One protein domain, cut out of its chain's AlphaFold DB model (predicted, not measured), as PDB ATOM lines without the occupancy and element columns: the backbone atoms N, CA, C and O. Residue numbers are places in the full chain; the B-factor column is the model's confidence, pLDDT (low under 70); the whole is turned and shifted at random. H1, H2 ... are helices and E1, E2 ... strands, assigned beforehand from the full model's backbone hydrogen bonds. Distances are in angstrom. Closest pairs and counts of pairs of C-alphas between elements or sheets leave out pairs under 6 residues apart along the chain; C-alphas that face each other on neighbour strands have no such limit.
ATOM      1  N   TYR A 474     210.685 267.774 152.340       49.12
ATOM      2  CA  TYR A 474     209.463 267.957 151.549       49.12
ATOM      3  C   TYR A 474     208.266 267.185 152.122       49.12
ATOM      4  O   TYR A 474     207.158 267.714 152.163       49.12
ATOM      5  N   TYR A 475     208.459 265.942 152.572       45.91
ATOM      6  CA  TYR A 475     207.390 265.187 153.232       45.91
ATOM      7  C   TYR A 475     206.984 265.820 154.567       45.91
ATOM      8  O   TYR A 475     205.788 265.931 154.833       45.91
ATOM      9  N   ASP A 476     207.956 266.297 155.346       51.78
ATOM     10  CA  ASP A 476     207.715 266.993 156.612       51.78
ATOM     11  C   ASP A 476     206.990 268.334 156.382       51.78
ATOM     12  O   ASP A 476     206.041 268.661 157.092       51.78
ATOM     13  N   GLN A 477     207.358 269.075 155.332       54.03
ATOM     14  CA  GLN A 477     206.750 270.359 154.973       54.03
ATOM     15  C   GLN A 477     205.358 270.198 154.358       54.03
ATOM     16  O   GLN A 477     204.452 270.946 154.696       54.03
ATOM     17  N   LYS A 478     205.127 269.169 153.530       54.72
ATOM     18  CA  LYS A 478     203.790 268.853 153.007       54.72
ATOM     19  C   LYS A 478     202.842 268.382 154.112       54.72
ATOM     20  O   LYS A 478     201.661 268.719 154.078       54.72
ATOM     21  N   ALA A 479     203.344 267.609 155.077       52.50
ATOM     22  CA  ALA A 479     202.584 267.262 156.272       52.50
ATOM     23  C   ALA A 479     202.273 268.520 157.106       52.50
ATOM     24  O   ALA A 479     201.129 268.696 157.515       52.50
ATOM     25  N   GLY A 480     203.241 269.429 157.266       55.22
ATOM     26  CA  GLY A 480     203.054 270.736 157.908       55.22
ATOM     27  C   GLY A 480     201.992 271.606 157.224       55.22
ATOM     28  O   GLY A 480     201.065 272.060 157.887       55.22
ATOM     29  N   ASP A 481     202.052 271.760 155.898       58.56
ATOM     30  CA  ASP A 481     201.083 272.528 155.099       58.56
ATOM     31  C   ASP A 481     199.660 271.959 155.224       58.56
ATOM     32  O   ASP A 481     198.689 272.702 155.385       58.56
ATOM     33  N   GLN A 482     199.519 270.628 155.187       60.78
ATOM     34  CA  GLN A 482     198.228 269.959 155.379       60.78
ATOM     35  C   GLN A 482     197.688 270.164 156.798       60.78
ATOM     36  O   GLN A 482     196.501 270.448 156.971       60.78
ATOM     37  N   ASN A 483     198.554 270.074 157.805       63.06
ATOM     38  CA  ASN A 483     198.176 270.267 159.199       63.06
ATOM     39  C   ASN A 483     197.810 271.734 159.489       63.06
ATOM     40  O   ASN A 483     196.837 271.985 160.202       63.06
ATOM     41  N   ILE A 484     198.499 272.703 158.872       70.75
ATOM     42  CA  ILE A 484     198.154 274.132 158.924       70.75
ATOM     43  C   ILE A 484     196.788 274.382 158.276       70.75
ATOM     44  O   ILE A 484     195.950 275.057 158.874       70.75
ATOM     45  N   ALA A 485     196.523 273.817 157.095       67.31
ATOM     46  CA  ALA A 485     195.235 273.975 156.417       67.31
ATOM     47  C   ALA A 485     194.070 273.405 157.247       67.31
ATOM     48  O   ALA A 485     193.029 274.049 157.384       67.31
ATOM     49  N   MET A 486     194.260 272.232 157.863       69.06
ATOM     50  CA  MET A 486     193.272 271.639 158.769       69.06
ATOM     51  C   MET A 486     193.064 272.475 160.036       69.06
ATOM     52  O   MET A 486     191.928 272.637 160.484       69.06
ATOM     53  N   ALA A 487     194.135 273.036 160.603       70.75
ATOM     54  CA  ALA A 487     194.038 273.924 161.757       70.75
ATOM     55  C   ALA A 487     193.273 275.207 161.411       70.75
ATOM     56  O   ALA A 487     192.346 275.565 162.132       70.75
ATOM     57  N   ILE A 488     193.578 275.841 160.275       79.88
ATOM     58  CA  ILE A 488     192.846 277.008 159.759       79.88
ATOM     59  C   ILE A 488     191.358 276.690 159.597       79.88
ATOM     60  O   ILE A 488     190.521 277.440 160.094       79.88
ATOM     61  N   GLN A 489     191.013 275.554 158.985       79.44
ATOM     62  CA  GLN A 489     189.619 275.138 158.824       79.44
ATOM     63  C   GLN A 489     188.914 274.935 160.178       79.44
ATOM     64  O   GLN A 489     187.753 275.312 160.342       79.44
ATOM     65  N   GLY A 490     189.610 274.375 161.173       76.00
ATOM     66  CA  GLY A 490     189.110 274.273 162.547       76.00
ATOM     67  C   GLY A 490     188.813 275.642 163.167       76.00
ATOM     68  O   GLY A 490     187.730 275.848 163.715       76.00
ATOM     69  N   LEU A 491     189.726 276.604 163.012       83.12
ATOM     70  CA  LEU A 491     189.547 277.974 163.505       83.12
ATOM     71  C   LEU A 491     188.413 278.716 162.779       83.12
ATOM     72  O   LEU A 491     187.647 279.442 163.409       83.12
ATOM     73  N   GLU A 492     188.245 278.500 161.473       83.56
ATOM     74  CA  GLU A 492     187.114 279.042 160.713       83.56
ATOM     75  C   GLU A 492     185.780 278.455 161.176       83.56
ATOM     76  O   GLU A 492     184.788 279.182 161.273       83.56
ATOM     77  N   ASN A 493     185.753 277.172 161.535       79.19
ATOM     78  CA  ASN A 493     184.570 276.547 162.113       79.19
ATOM     79  C   ASN A 493     184.229 277.115 163.501       79.19
ATOM     80  O   ASN A 493     183.053 277.342 163.800       79.19
ATOM     81  N   MET A 494     185.238 277.425 164.322       80.69
ATOM     82  CA  MET A 494     185.049 278.146 165.587       80.69
ATOM     83  C   MET A 494     184.512 279.568 165.345       80.69
ATOM     84  O   MET A 494     183.511 279.976 165.936       80.69
ATOM     85  N   ALA A 495     185.105 280.320 164.417       84.12
ATOM     86  CA  ALA A 495     184.660 281.676 164.093       84.12
ATOM     87  C   ALA A 495     183.222 281.721 163.544       84.12
ATOM     88  O   ALA A 495     182.483 282.675 163.793       84.12
ATOM     89  N   ASN A 496     182.808 280.688 162.806       80.31
ATOM     90  CA  ASN A 496     181.477 280.592 162.206       80.31
ATOM     91  C   ASN A 496     180.434 279.914 163.106       80.31
ATOM     92  O   ASN A 496     179.245 279.998 162.803       80.31
ATOM     93  N   GLY A 497     180.851 279.307 164.220       76.12
ATOM     94  CA  GLY A 497     179.977 278.602 165.157       76.12
ATOM     95  C   GLY A 497     179.438 277.271 164.637       76.12
ATOM     96  O   GLY A 497     178.394 276.807 165.085       76.12
ATOM     97  N   THR A 498     180.136 276.647 163.687       68.25
ATOM     98  CA  THR A 498     179.750 275.357 163.096       68.25
ATOM     99  C   THR A 498     180.230 274.154 163.912       68.25
ATOM    100  O   THR A 498     179.788 273.040 163.648       68.25
ATOM    101  N   MET A 499     181.105 274.356 164.906       56.91
ATOM    102  CA  MET A 499     181.694 273.272 165.705       56.91
ATOM    103  C   MET A 499     180.847 272.876 166.929       56.91
ATOM    104  O   MET A 499     180.756 271.696 167.253       56.91
ATOM    105  N   ASP A 500     180.199 273.838 167.589       62.09
ATOM    106  CA  ASP A 500     179.412 273.634 168.820       62.09
ATOM    107  C   ASP A 500     178.155 274.531 168.903       62.09
ATOM    108  O   ASP A 500     177.488 274.586 169.937       62.09
ATOM    109  N   GLY A 501     177.829 275.252 167.824       60.62
ATOM    110  CA  GLY A 501     176.727 276.215 167.780       60.62
ATOM    111  C   GLY A 501     177.059 277.601 168.347       60.62
ATOM    112  O   GLY A 501     176.212 278.494 168.265       60.62
ATOM    113  N   ASN A 502     178.269 277.824 168.878       72.62
ATOM    114  CA  ASN A 502     178.705 279.112 169.417       72.62
ATOM    115  C   ASN A 502     179.748 279.775 168.514       72.62
ATOM    116  O   ASN A 502     180.783 279.202 168.198       72.62
ATOM    117  N   ARG A 503     179.523 281.038 168.139       81.75
ATOM    118  CA  ARG A 503     180.560 281.842 167.471       81.75
ATOM    119  C   ARG A 503     181.637 282.283 168.457       81.75
ATOM    120  O   ARG A 503     181.322 283.045 169.375       81.75
ATOM    121  N   TYR A 504     182.877 281.891 168.207       84.81
ATOM    122  CA  TYR A 504     184.045 282.303 168.984       84.81
ATOM    123  C   TYR A 504     184.587 283.659 168.506       84.81
ATOM    124  O   TYR A 504     184.609 283.939 167.304       84.81
ATOM    125  N   GLY A 505     184.976 284.522 169.449       87.38
ATOM    126  CA  GLY A 505     185.617 285.805 169.162       87.38
ATOM    127  C   GLY A 505     187.110 285.670 168.878       87.38
ATOM    128  O   GLY A 505     187.703 284.603 169.050       87.38
ATOM    129  N   ARG A 506     187.741 286.767 168.446       88.38
ATOM    130  CA  ARG A 506     189.185 286.827 168.189       88.38
ATOM    131  C   ARG A 506     189.988 286.360 169.404       88.38
ATOM    132  O   ARG A 506     190.856 285.506 169.238       88.38
ATOM    133  N   SER A 507     189.699 286.869 170.606       86.06
ATOM    134  CA  SER A 507     190.417 286.453 171.820       86.06
ATOM    135  C   SER A 507     190.249 284.964 172.114       86.06
ATOM    136  O   SER A 507     191.220 284.314 172.491       86.06
ATOM    137  N   ASP A 508     189.064 284.392 171.889       87.12
ATOM    138  CA  ASP A 508     188.828 282.963 172.114       87.12
ATOM    139  C   ASP A 508     189.646 282.088 171.156       87.12
ATOM    140  O   ASP A 508     190.254 281.099 171.565       87.12
ATOM    141  N   ILE A 509     189.702 282.480 169.881       86.69
ATOM    142  CA  ILE A 509     190.472 281.794 168.839       86.69
ATOM    143  C   ILE A 509     191.976 281.881 169.125       86.69
ATOM    144  O   ILE A 509     192.684 280.879 169.032       86.69
ATOM    145  N   LEU A 510     192.474 283.054 169.523       87.81
ATOM    146  CA  LEU A 510     193.883 283.230 169.886       87.81
ATOM    147  C   LEU A 510     194.244 282.439 171.151       87.81
ATOM    148  O   LEU A 510     195.280 281.774 171.182       87.81
ATOM    149  N   ASN A 511     193.367 282.432 172.156       87.12
ATOM    150  CA  ASN A 511     193.541 281.620 173.359       87.12
ATOM    151  C   ASN A 511     193.532 280.123 173.037       87.12
ATOM    152  O   ASN A 511     194.324 279.376 173.604       87.12
ATOM    153  N   TYR A 512     192.686 279.673 172.107       87.12
ATOM    154  CA  TYR A 512     192.686 278.287 171.648       87.12
ATOM    155  C   TYR A 512     194.030 277.897 171.016       87.12
ATOM    156  O   TYR A 512     194.571 276.845 171.356       87.12
ATOM    157  N   ILE A 513     194.608 278.745 170.158       82.75
ATOM    158  CA  ILE A 513     195.929 278.499 169.553       82.75
ATOM    159  C   ILE A 513     197.011 278.388 170.635       82.75
ATOM    160  O   ILE A 513     197.799 277.447 170.617       82.75
ATOM    161  N   VAL A 514     197.031 279.313 171.600       85.06
ATOM    162  CA  VAL A 514     198.030 279.320 172.683       85.06
ATOM    163  C   VAL A 514     197.872 278.104 173.602       85.06
ATOM    164  O   VAL A 514     198.859 277.451 173.932       85.06
ATOM    165  N   ASN A 515     196.640 277.751 173.973       82.94
ATOM    166  CA  ASN A 515     196.364 276.617 174.859       82.94
ATOM    167  C   ASN A 515     196.672 275.263 174.208       82.94
ATOM    168  O   ASN A 515     197.018 274.318 174.911       82.94
ATOM    169  N   ASN A 516     196.585 275.176 172.879       84.81
ATOM    170  CA  ASN A 516     196.915 273.973 172.114       84.81
ATOM    171  C   ASN A 516     198.286 274.076 171.428       84.81
ATOM    172  O   ASN A 516     198.596 273.270 170.552       84.81
ATOM    173  N   ALA A 517     199.128 275.041 171.813       74.62
ATOM    174  CA  ALA A 517     200.406 275.293 171.149       74.62
ATOM    175  C   ALA A 517     201.309 274.049 171.129       74.62
ATOM    176  O   ALA A 517     201.980 273.796 170.131       74.62
ATOM    177  N   TYR A 518     201.293 273.248 172.200       75.56
ATOM    178  CA  TYR A 518     202.060 272.003 172.276       75.56
ATOM    179  C   TYR A 518     201.615 270.986 171.215       75.56
ATOM    180  O   TYR A 518     202.450 270.483 170.464       75.56
ATOM    181  N   ASP A 519     200.309 270.741 171.098       71.50
ATOM    182  CA  ASP A 519     199.750 269.779 170.145       71.50
ATOM    183  C   ASP A 519     199.875 270.271 168.699       71.50
ATOM    184  O   ASP A 519     200.178 269.494 167.795       71.50
ATOM    185  N   LEU A 520     199.700 271.571 168.464       75.69
ATOM    186  CA  LEU A 520     199.909 272.183 167.151       75.69
ATOM    187  C   LEU A 520     201.380 272.054 166.720       75.69
ATOM    188  O   LEU A 520     201.660 271.581 165.619       75.69
ATOM    189  N   THR A 521     202.322 272.358 167.619       72.25
ATOM    190  CA  THR A 521     203.763 272.197 167.357       72.25
ATOM    191  C   THR A 521     204.125 270.731 167.105       72.25
ATOM    192  O   THR A 521     204.894 270.434 166.193       72.25
ATOM    193  N   ALA A 522     203.545 269.794 167.866       66.88
ATOM    194  CA  ALA A 522     203.762 268.357 167.680       66.88
ATOM    195  C   ALA A 522     203.261 267.846 166.315       66.88
ATOM    196  O   ALA A 522     203.791 266.865 165.796       66.88
ATOM    197  N   ASN A 523     202.289 268.535 165.712       64.00
ATOM    198  CA  ASN A 523     201.793 268.274 164.360       64.00
ATOM    199  C   ASN A 523     202.522 269.098 163.279       64.00
ATOM    200  O   ASN A 523     202.072 269.147 162.137       64.00
ATOM    201  N   GLY A 524     203.650 269.739 163.598       63.22
ATOM    202  CA  GLY A 524     204.460 270.474 162.621       63.22
ATOM    203  C   GLY A 524     203.849 271.802 162.163       63.22
ATOM    204  O   GLY A 524     204.203 272.297 161.098       63.22
ATOM    205  N   ILE A 525     202.927 272.367 162.945       74.94
ATOM    206  CA  ILE A 525     202.307 273.670 162.684       74.94
ATOM    207  C   ILE A 525     203.144 274.749 163.376       74.94
ATOM    208  O   ILE A 525     203.365 274.676 164.588       74.94
ATOM    209  N   ASP A 526     203.566 275.777 162.635       80.12
ATOM    210  CA  ASP A 526     204.178 276.962 163.241       80.12
ATOM    211  C   ASP A 526     203.101 277.792 163.959       80.12
ATOM    212  O   ASP A 526     202.265 278.467 163.349       80.12
ATOM    213  N   VAL A 527     203.107 277.707 165.291       78.94
ATOM    214  CA  VAL A 527     202.131 278.371 166.165       78.94
ATOM    215  C   VAL A 527     202.190 279.893 166.024       78.94
ATOM    216  O   VAL A 527     201.149 280.540 166.118       78.94
ATOM    217  N   ASN A 528     203.366 280.477 165.769       78.50
ATOM    218  CA  ASN A 528     203.497 281.928 165.627       78.50
ATOM    219  C   ASN A 528     202.863 282.406 164.321       78.50
ATOM    220  O   ASN A 528     202.153 283.413 164.320       78.50
ATOM    221  N   ASP A 529     203.071 281.675 163.229       76.38
ATOM    222  CA  ASP A 529     202.460 282.000 161.940       76.38
ATOM    223  C   ASP A 529     200.940 281.835 161.985       76.38
ATOM    224  O   ASP A 529     200.211 282.728 161.543       76.38
ATOM    225  N   LEU A 530     200.445 280.753 162.602       80.88
ATOM    226  CA  LEU A 530     199.009 280.538 162.787       80.88
ATOM    227  C   LEU A 530     198.378 281.620 163.681       80.88
ATOM    228  O   LEU A 530     197.299 282.129 163.372       80.88
ATOM    229  N   TYR A 531     199.064 282.018 164.758       84.38
ATOM    230  CA  TYR A 531     198.632 283.098 165.648       84.38
ATOM    231  C   TYR A 531     198.580 284.448 164.923       84.38
ATOM    232  O   TYR A 531     197.583 285.167 165.010       84.38
ATOM    233  N   ASN A 532     199.624 284.788 164.162       80.25
ATOM    234  CA  ASN A 532     199.690 286.029 163.390       80.25
ATOM    235  C   ASN A 532     198.619 286.068 162.293       80.25
ATOM    236  O   ASN A 532     197.962 287.096 162.107       80.25
ATOM    237  N   TRP A 533     198.404 284.948 161.599       87.19
ATOM    238  CA  TRP A 533     197.327 284.802 160.627       87.19
ATOM    239  C   TRP A 533     195.958 285.035 161.278       87.19
ATOM    240  O   TRP A 533     195.214 285.904 160.823       87.19
ATOM    241  N   ALA A 534     195.650 284.340 162.378       80.75
ATOM    242  CA  ALA A 534     194.360 284.448 163.059       80.75
ATOM    243  C   ALA A 534     194.126 285.858 163.624       80.75
ATOM    244  O   ALA A 534     193.037 286.415 163.488       80.75
ATOM    245  N   SER A 535     195.168 286.470 164.194       80.88
ATOM    246  CA  SER A 535     195.135 287.833 164.733       80.88
ATOM    247  C   SER A 535     194.829 288.886 163.662       80.88
ATOM    248  O   SER A 535     194.167 289.877 163.963       80.88
ATOM    249  N   ASN A 536     195.291 288.679 162.425       82.69
ATOM    250  CA  ASN A 536     195.022 289.579 161.300       82.69
ATOM    251  C   ASN A 536     193.695 289.268 160.593       82.69
ATOM    252  O   ASN A 536     193.066 290.166 160.039       82.69
ATOM    253  N   LYS A 537     193.281 287.997 160.580       86.56
ATOM    254  CA  LYS A 537     192.074 287.524 159.894       86.56
ATOM    255  C   LYS A 537     190.797 287.886 160.647       86.56
ATOM    256  O   LYS A 537     189.822 288.284 160.014       86.56
ATOM    257  N   TYR A 538     190.785 287.717 161.968       86.19
ATOM    258  CA  TYR A 538     189.598 287.946 162.784       86.19
ATOM    259  C   TYR A 538     189.653 289.324 163.422       86.19
ATOM    260  O   TYR A 538     190.535 289.615 164.225       86.19
ATOM    261  N   THR A 539     188.680 290.163 163.079       86.31
ATOM    262  CA  THR A 539     188.606 291.536 163.572       86.31
ATOM    263  C   THR A 539     187.523 291.734 164.619       86.31
ATOM    264  O   THR A 539     187.411 292.834 165.120       86.31
ATOM    265  N   TRP A 540     186.761 290.725 165.031       84.56
ATOM    266  CA  TRP A 540     185.650 290.883 165.982       84.56
ATOM    267  C   TRP A 540     185.882 290.148 167.301       84.56
ATOM    268  O   TRP A 540     186.458 289.062 167.323       84.56
ATOM    269  N   ASP A 541     185.385 290.707 168.401       89.19
ATOM    270  CA  ASP A 541     185.486 290.098 169.729       89.19
ATOM    271  C   ASP A 541     184.261 290.385 170.606       89.19
ATOM    272  O   ASP A 541     183.402 291.183 170.227       89.19
ATOM    273  N   ARG A 542     184.163 289.724 171.766       83.44
ATOM    274  CA  ARG A 542     183.094 289.945 172.747       83.44
ATOM    275  C   ARG A 542     183.618 290.679 173.971       83.44
ATOM    276  O   ARG A 542     184.643 290.319 174.538       83.44
ATOM    277  N   ASN A 543     182.897 291.708 174.405       82.19
ATOM    278  CA  ASN A 543     183.210 292.366 175.670       82.19
ATOM    279  C   ASN A 543     182.730 291.524 176.869       82.19
ATOM    280  O   ASN A 543     182.063 290.502 176.704       82.19
ATOM    281  N   SER A 544     183.024 291.974 178.092       78.69
ATOM    282  CA  SER A 544     182.609 291.298 179.335       78.69
ATOM    283  C   SER A 544     181.090 291.127 179.484       78.69
ATOM    284  O   SER A 544     180.645 290.257 180.229       78.69
ATOM    285  N   SER A 545     180.294 291.913 178.755       80.06
ATOM    286  CA  SER A 545     178.830 291.818 178.703       80.06
ATOM    287  C   SER A 545     178.315 290.894 177.588       80.06
ATOM    288  O   SER A 545     177.104 290.759 177.426       80.06
ATOM    289  N   GLY A 546     179.203 290.273 176.804       79.19
ATOM    290  CA  GLY A 546     178.862 289.361 175.708       79.19
ATOM    291  C   GLY A 546     178.518 290.033 174.372       79.19
ATOM    292  O   GLY A 546     178.128 289.335 173.436       79.19
ATOM    293  N   ASN A 547     178.668 291.358 174.255       84.38
ATOM    294  CA  ASN A 547     178.381 292.096 173.023       84.38
ATOM    295  C   ASN A 547     179.571 292.069 172.063       84.38
ATOM    296  O   ASN A 547     180.714 292.260 172.483       84.38
ATOM    297  N   TRP A 548     179.276 291.900 170.774       84.94
ATOM    298  CA  TRP A 548     180.266 291.921 169.700       84.94
ATOM    299  C   TRP A 548     180.769 293.338 169.411       84.94
ATOM    300  O   TRP A 548     179.968 294.265 169.296       84.94
ATOM    301  N   TYR A 549     182.079 293.494 169.238       82.94
ATOM    302  CA  TYR A 549     182.717 294.736 168.808       82.94
ATOM    303  C   TYR A 549     183.855 294.464 167.819       82.94
ATOM    304  O   TYR A 549     184.410 293.365 167.775       82.94
ATOM    305  N   ASP A 550     184.182 295.469 167.008       83.69
ATOM    306  CA  ASP A 550     185.265 295.410 166.028       83.69
ATOM    307  C   ASP A 550     186.585 295.879 166.664       83.69
ATOM    308  O   ASP A 550     186.707 296.995 167.160       83.69
ATOM    309  N   THR A 551     187.577 295.001 166.652       76.62
ATOM    310  CA  THR A 551     188.954 295.187 167.117       76.62
ATOM    311  C   THR A 551     189.872 295.829 166.069       76.62
ATOM    312  O   THR A 551     191.015 296.150 166.391       76.62
TER     313      THR A 551
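Overview. This is residues 474 to 551 of the 562 residues of an uncharacterized protein of Dehalobacter sp. CF (UniProt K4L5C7). Helices H2 and H4 lie side by side, antiparallel, with long H1 slanting over them; a small strand hairpin, E1 and E2, makes the end of this rod away from Tyr 474. Short H3 lies between H2 and H4 along the chain. The printed part has 78 residues with four named helices, then two antiparallel strands; it is mostly helix and compact, radius of gyration 13.3 A, spanning 46 by 22 by 19 A.

Arrangement. In the hairpin of E1, residues 540 to 542, and E2, residues 548 to 550, N 541 and O 549 are within hydrogen-bond range, 2.9 A. H2, residues 506 to 515, touches H4, residues 527 to 537, at a shallow tilt of 6 degrees, opposite ways; their closest C-alphas, Leu 510 and Tyr 531, are 6.4 A apart. H1, residues 474 to 496, touches H2 with residues 491 to 495 alone; their closest C-alphas, Leu 491 and Ile 509, are 6.6 A apart. H1, H2 and H4 form an up-and-down bundle, each running against the one before. H3, residues 517 to 522, and H4 only just touch, only at the corner, with 3 pairs of C-alphas within 8 A. In H1, H2, H3 and H4 every O i to N i+4 pair is within hydrogen-bond range.

Along the chain. H1 runs 32.5 A from C-alpha 474 at (209.463, 267.957, 151.549). E2 ends at C-alpha 550, (185.265, 295.410, 166.028).

Size, cuts and confidence. The printed part has no cut and no long link. Residues 474 to 483 are among the 19 under pLDDT 70.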